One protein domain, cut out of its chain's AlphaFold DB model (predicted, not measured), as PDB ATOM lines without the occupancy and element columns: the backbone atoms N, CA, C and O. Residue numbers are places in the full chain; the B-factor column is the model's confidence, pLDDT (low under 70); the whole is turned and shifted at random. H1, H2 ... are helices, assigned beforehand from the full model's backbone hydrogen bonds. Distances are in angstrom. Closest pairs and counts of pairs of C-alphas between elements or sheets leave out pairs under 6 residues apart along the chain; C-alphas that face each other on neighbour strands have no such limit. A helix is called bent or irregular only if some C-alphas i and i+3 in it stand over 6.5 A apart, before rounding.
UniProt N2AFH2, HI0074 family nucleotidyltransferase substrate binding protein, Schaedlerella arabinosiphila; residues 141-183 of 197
ATOM      1  N   SER A 141      20.275 -25.418  12.966       89.69
ATOM      2  CA  SER A 141      19.298 -24.353  12.711       89.69
ATOM      3  C   SER A 141      19.403 -23.154  13.660       89.69
ATOM      4  O   SER A 141      18.749 -22.134  13.437       89.69
ATOM      5  N   PHE A 142      20.179 -23.251  14.746       92.50
ATOM      6  CA  PHE A 142      20.265 -22.191  15.751       92.50
ATOM      7  C   PHE A 142      20.899 -20.926  15.173       92.50
ATOM      8  O   PHE A 142      20.335 -19.843  15.312       92.50
ATOM      9  N   ALA A 143      22.039 -21.065  14.489       89.88
ATOM     10  CA  ALA A 143      22.762 -19.930  13.920       89.88
ATOM     11  C   ALA A 143      21.916 -19.184  12.879       89.88
ATOM     12  O   ALA A 143      21.818 -17.960  12.936       89.88
ATOM     13  N   GLU A 144      21.248 -19.924  11.992       91.31
ATOM     14  CA  GLU A 144      20.315 -19.371  11.007       91.31
ATOM     15  C   GLU A 144      19.150 -18.639  11.688       91.31
ATOM     16  O   GLU A 144      18.827 -17.509  11.333       91.31
ATOM     17  N   THR A 145      18.573 -19.221  12.742       93.56
ATOM     18  CA  THR A 145      17.476 -18.577  13.483       93.56
ATOM     19  C   THR A 145      17.928 -17.277  14.154       93.56
ATOM     20  O   THR A 145      17.199 -16.282  14.131       93.56
ATOM     21  N   VAL A 146      19.139 -17.245  14.725       93.12
ATOM     22  CA  VAL A 146      19.715 -16.015  15.293       93.12
ATOM     23  C   VAL A 146      19.902 -14.966  14.198       93.12
ATOM     24  O   VAL A 146      19.486 -13.823  14.389       93.12
ATOM     25  N   GLN A 147      20.463 -15.342  13.046       90.06
ATOM     26  CA  GLN A 147      20.656 -14.434  11.911       90.06
ATOM     27  C   GLN A 147      19.325 -13.848  11.421       90.06
ATOM     28  O   GLN A 147      19.191 -12.625  11.330       90.06
ATOM     29  N   ASN A 148      18.317 -14.695  11.209       91.50
ATOM     30  CA  ASN A 148      16.998 -14.286  10.721       91.50
ATOM     31  C   ASN A 148      16.239 -13.408  11.727       91.50
ATOM     32  O   ASN A 148      15.403 -12.594  11.341       91.50
ATOM     33  N   SER A 149      16.552 -13.513  13.023       92.56
ATOM     34  CA  SER A 149      15.952 -12.653  14.049       92.56
ATOM     35  C   SER A 149      16.394 -11.185  13.969       92.56
ATOM     36  O   SER A 149      15.750 -10.324  14.573       92.56
ATOM     37  N   GLY A 150      17.518 -10.896  13.297       92.25
ATOM     38  CA  GLY A 150      18.155  -9.575  13.288       92.25
ATOM     39  C   GLY A 150      18.728  -9.132  14.643       92.25
ATOM     40  O   GLY A 150      19.186  -7.997  14.772       92.25
ATOM     41  N   MET A 151      18.704  -9.993  15.667       93.44
ATOM     42  CA  MET A 151      19.267  -9.717  16.989       93.44
ATOM     43  C   MET A 151      20.740 -10.122  17.054       93.44
ATOM     44  O   MET A 151      21.181 -11.061  16.394       93.44
ATOM     45  N   SER A 152      21.504  -9.465  17.932       95.06
ATOM     46  CA  SER A 152      22.798 -10.018  18.346       95.06
ATOM     47  C   SER A 152      22.605 -11.386  19.011       95.06
ATOM     48  O   SER A 152      21.595 -11.606  19.687       95.06
ATOM     49  N   LEU A 153      23.597 -12.276  18.892       93.94
ATOM     50  CA  LEU A 153      23.573 -13.597  19.531       93.94
ATOM     51  C   LEU A 153      23.253 -13.503  21.027       93.94
ATOM     52  O   LEU A 153      22.393 -14.226  21.520       93.94
ATOM     53  N   TYR A 154      23.897 -12.577  21.738       95.00
ATOM     54  CA  TYR A 154      23.669 -12.398  23.168       95.00
ATOM     55  C   TYR A 154      22.222 -11.993  23.472       95.00
ATOM     56  O   TYR A 154      21.573 -12.616  24.309       95.00
ATOM     57  N   ALA A 155      21.682 -11.002  22.755       96.44
ATOM     58  CA  ALA A 155      20.297 -10.566  22.946       96.44
ATOM     59  C   ALA A 155      19.292 -11.686  22.631       96.44
ATOM     60  O   ALA A 155      18.333 -11.882  23.379       96.44
ATOM     61  N   PHE A 156      19.539 -12.451  21.565       96.19
ATOM     62  CA  PHE A 156      18.716 -13.598  21.199       96.19
ATOM     63  C   PHE A 156      18.730 -14.670  22.297       96.19
ATOM     64  O   PHE A 156      17.670 -15.102  22.744       96.19
ATOM     65  N   VAL A 157      19.913 -15.038  22.798       95.81
ATOM     66  CA  VAL A 157      20.075 -16.001  23.899       95.81
ATOM     67  C   VAL A 157      19.333 -15.542  25.154       95.81
ATOM     68  O   VAL A 157      18.570 -16.326  25.719       95.81
ATOM     69  N   GLN A 158      19.474 -14.273  25.563       97.75
ATOM     70  CA  GLN A 158      18.761 -13.756  26.739       97.75
ATOM     71  C   GLN A 158      17.240 -13.774  26.547       97.75
ATOM     72  O   GLN A 158      16.512 -14.152  27.466       97.75
ATOM     73  N   LYS A 159      16.751 -13.434  25.345       96.44
ATOM     74  CA  LYS A 159      15.327 -13.517  25.001       96.44
ATOM     75  C   LYS A 159      14.809 -14.953  25.106       96.44
ATOM     76  O   LYS A 159      13.828 -15.191  25.807       96.44
ATOM     77  N   VAL A 160      15.467 -15.909  24.444       96.44
ATOM     78  CA  VAL A 160      15.053 -17.323  24.456       96.44
ATOM     79  C   VAL A 160      15.104 -17.887  25.876       96.44
ATOM     80  O   VAL A 160      14.163 -18.558  26.299       96.44
ATOM     81  N   LYS A 161      16.152 -17.575  26.647       97.06
ATOM     82  CA  LYS A 161      16.271 -17.984  28.051       97.06
ATOM     83  C   LYS A 161      15.101 -17.474  28.893       97.06
ATOM     84  O   LYS A 161      14.449 -18.272  29.566       97.06
ATOM     85  N   ALA A 162      14.826 -16.170  28.839       97.06
ATOM     86  CA  ALA A 162      13.771 -15.539  29.628       97.06
ATOM     87  C   ALA A 162      12.378 -16.068  29.254       97.06
ATOM     88  O   ALA A 162      11.587 -16.403  30.131       97.06
ATOM     89  N   GLU A 163      12.092 -16.205  27.959       97.00
ATOM     90  CA  GLU A 163      10.788 -16.655  27.468       97.00
ATOM     91  C   GLU A 163      10.470 -18.131  27.752       97.00
ATOM     92  O   GLU A 163       9.296 -18.501  27.725       97.00
ATOM     93  N   ASN A 164      11.485 -18.971  27.976       96.56
ATOM     94  CA  ASN A 164      11.312 -20.399  28.278       96.56
ATOM     95  C   ASN A 164      11.614 -20.737  29.747       96.56
ATOM     96  O   ASN A 164      11.521 -21.899  30.135       96.56
ATOM     97  N   GLY A 165      11.969 -19.742  30.570       95.50
ATOM     98  CA  GLY A 165      12.261 -19.939  31.991       95.50
ATOM     99  C   GLY A 165      13.485 -20.822  32.259       95.50
ATOM    100  O   GLY A 165      13.529 -21.508  33.279       95.50
ATOM    101  N   PHE A 166      14.469 -20.839  31.356       95.31
ATOM    102  CA  PHE A 166      15.669 -21.655  31.534       95.31
ATOM    103  C   PHE A 166      16.594 -21.080  32.611       95.31
ATOM    104  O   PHE A 166      16.882 -19.879  32.639       95.31
ATOM    105  N   ALA A 167      17.112 -21.955  33.475       93.44
ATOM    106  CA  ALA A 167      18.040 -21.565  34.532       93.44
ATOM    107  C   ALA A 167      19.415 -21.189  33.954       93.44
ATOM    108  O   ALA A 167      20.014 -20.184  34.356       93.44
ATOM    109  N   ARG A 168      19.901 -21.957  32.972       91.38
ATOM    110  CA  ARG A 168      21.189 -21.740  32.303       91.38
ATOM    111  C   ARG A 168      20.980 -21.465  30.819       91.38
ATOM    112  O   ARG A 168      20.022 -21.930  30.214       91.38
ATOM    113  N   GLU A 169      21.905 -20.725  30.220       92.25
ATOM    114  CA  GLU A 169      21.886 -20.447  28.775       92.25
ATOM    115  C   GLU A 169      22.060 -21.730  27.957       92.25
ATOM    116  O   GLU A 169      21.410 -21.913  26.937       92.25
ATOM    117  N   GLU A 170      22.868 -22.667  28.456       88.38
ATOM    118  CA  GLU A 170      23.116 -23.960  27.812       88.38
ATOM    119  C   GLU A 170      21.855 -24.827  27.676       88.38
ATOM    120  O   GLU A 170      21.767 -25.643  26.758       88.38
ATOM    121  N   ASP A 171      20.860 -24.631  28.551       90.94
ATOM    122  CA  ASP A 171      19.601 -25.380  28.506       90.94
ATOM    123  C   ASP A 171      18.816 -25.066  27.213       90.94
ATOM    124  O   ASP A 171      18.035 -25.897  26.747       90.94
ATOM    125  N   ILE A 172      19.083 -23.918  26.571       93.00
ATOM    126  CA  ILE A 172      18.545 -23.581  25.245       93.00
ATOM    127  C   ILE A 172      18.937 -24.649  24.226       93.00
ATOM    128  O   ILE A 172      18.081 -25.114  23.479       93.00
ATOM    129  N   PHE A 173      20.208 -25.054  24.197       90.88
ATOM    130  CA  PHE A 173      20.709 -26.009  23.207       90.88
ATOM    131  C   PHE A 173      20.157 -27.415  23.455       90.88
ATOM    132  O   PHE A 173      19.781 -28.099  22.508       90.88
ATOM    133  N   LEU A 174      20.011 -27.812  24.724       87.75
ATOM    134  CA  LEU A 174      19.426 -29.102  25.114       87.75
ATOM    135  C   LEU A 174      17.939 -29.226  24.746       87.75
ATOM    136  O   LEU A 174      17.430 -30.333  24.560       87.75
ATOM    137  N   HIS A 175      17.229 -28.101  24.656       91.25
ATOM    138  CA  HIS A 175      15.792 -28.059  24.384       91.25
ATOM    139  C   HIS A 175      15.434 -27.439  23.031       91.25
ATOM    140  O   HIS A 175      14.248 -27.318  22.719       91.25
ATOM    141  N   TRP A 176      16.431 -27.092  22.213       92.69
ATOM    142  CA  TRP A 176      16.248 -26.297  21.001       92.69
ATOM    143  C   TRP A 176      15.233 -26.898  20.034       92.69
ATOM    144  O   TRP A 176      14.331 -26.199  19.581       92.69
ATOM    145  N   ASP A 177      15.302 -28.207  19.780       90.69
ATOM    146  CA  ASP A 177      14.379 -28.879  18.862       90.69
ATOM    147  C   ASP A 177      12.909 -28.754  19.268       90.69
ATOM    148  O   ASP A 177      12.032 -28.782  18.407       90.69
ATOM    149  N   ARG A 178      12.632 -28.568  20.563       92.50
ATOM    150  CA  ARG A 178      11.270 -28.384  21.081       92.50
ATOM    151  C   ARG A 178      10.786 -26.938  20.988       92.50
ATOM    152  O   ARG A 178       9.581 -26.718  21.003       92.50
ATOM    153  N   ILE A 179      11.698 -25.966  20.921       94.06
ATOM    154  CA  ILE A 179      11.370 -24.533  21.021       94.06
ATOM    155  C   ILE A 179      11.643 -23.743  19.733       94.06
ATOM    156  O   ILE A 179      11.102 -22.649  19.578       94.06
ATOM    157  N   LYS A 180      12.440 -24.275  18.796       92.44
ATOM    158  CA  LYS A 180      12.920 -23.563  17.595       92.44
ATOM    159  C   LYS A 180      11.806 -22.990  16.718       92.44
ATOM    160  O   LYS A 180      11.935 -21.874  16.222       92.44
ATOM    161  N   GLU A 181      10.673 -23.683  16.612       92.19
ATOM    162  CA  GLU A 181       9.514 -23.244  15.815       92.19
ATOM    163  C   GLU A 181       8.927 -21.901  16.278       92.19
ATOM    164  O   GLU A 181       8.400 -21.136  15.469       92.19
ATOM    165  N   LYS A 182       9.052 -21.566  17.572       92.19
ATOM    166  CA  LYS A 182       8.624 -20.266  18.117       92.19
ATOM    167  C   LYS A 182       9.465 -19.109  17.566       92.19
ATOM    168  O   LYS A 182       8.979 -17.983  17.477       92.19
ATOM    169  N   TYR A 183      10.712 -19.390  17.202       90.25
ATOM    170  CA  TYR A 183      11.705 -18.395  16.806       90.25
ATOM    171  C   TYR A 183      11.961 -18.363  15.296       90.25
ATOM    172  O   TYR A 183      12.461 -17.359  14.799       90.25
TER     173      TYR A 183
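This is residues 141 to 183 of the 197 residues of the protein "HI0074 family nucleotidyltransferase substrate binding protein" of Schaedlerella arabinosiphila (UniProt N2AFH2). Three short helices are set as a triangle, and the third brings the printed part back to the first: H3 begins near H2 and its last residue, Tyr 183, comes to H1. The helices are not side by side but turned steeply to one another, and the contacts between them are few. The printed part has 43 residues with three named helices, in the order H1, H2, H3, and no named strand; its class is all helix. It is compact, with a radius of gyration of the C-alphas of 9.4 A, and its C-alphas span 24 by 19 by 14 A, a rounded outline.

H1 is residues 141 to 148, 10.5 A from first to last C-alpha, and begins with C-alpha 141 at (19.298, -24.353, 12.711). After a tight link of 4 residues comes H2, residues 153 to 164, which is 16.5 A long and begins with C-alpha 153 at (23.573, -13.597, 19.531). A short link of 6 residues leads to H3, residues 171 to 183, which measures 15.7 A and ends with C-alpha 183 at (11.705, -18.395, 16.806). With 13 residues H3 is the longest helix by residues. It is irregular: C-alphas 174 and 177 are 8.0 A apart.

H1 and H2 are close but not clearly touching; their closest C-alphas, those of Val 146 and Leu 153, are 6.2 A apart. They run opposite ways at a steep tilt of 69 degrees, only just short of about perpendicular. H2 and H3 only just touch, with 3 pairs of C-alphas within 8 A, by residues 157 to 161 of H2 alone and residue 172 of H3 alone. Their closest C-alphas are those of Lys 161 and Ile 172, 6.7 A apart, and their lines are about perpendicular at 87 degrees. H3 also touches H1, where the closest C-alphas, those of Thr 145 and Tyr 183, are 6.7 A apart. These two run the same way at a steep tilt of 51 degrees. In H1 and H2 every O i to N i+4 pair is within hydrogen-bond range; in H3 4 of 9 are, and 6 of 10 O i to N i+3 pairs.

The two C-alphas farthest apart are those of Asn 148 and Ala 167, at 24.9 A. The C-alphas of the first and last printed residues, Ser 141 and Tyr 183, are 10.5 A apart. The printed part has no cut, and neither of its two links is long. The mean pLDDT of the printed part is 93.2, and no printed residue is under 70.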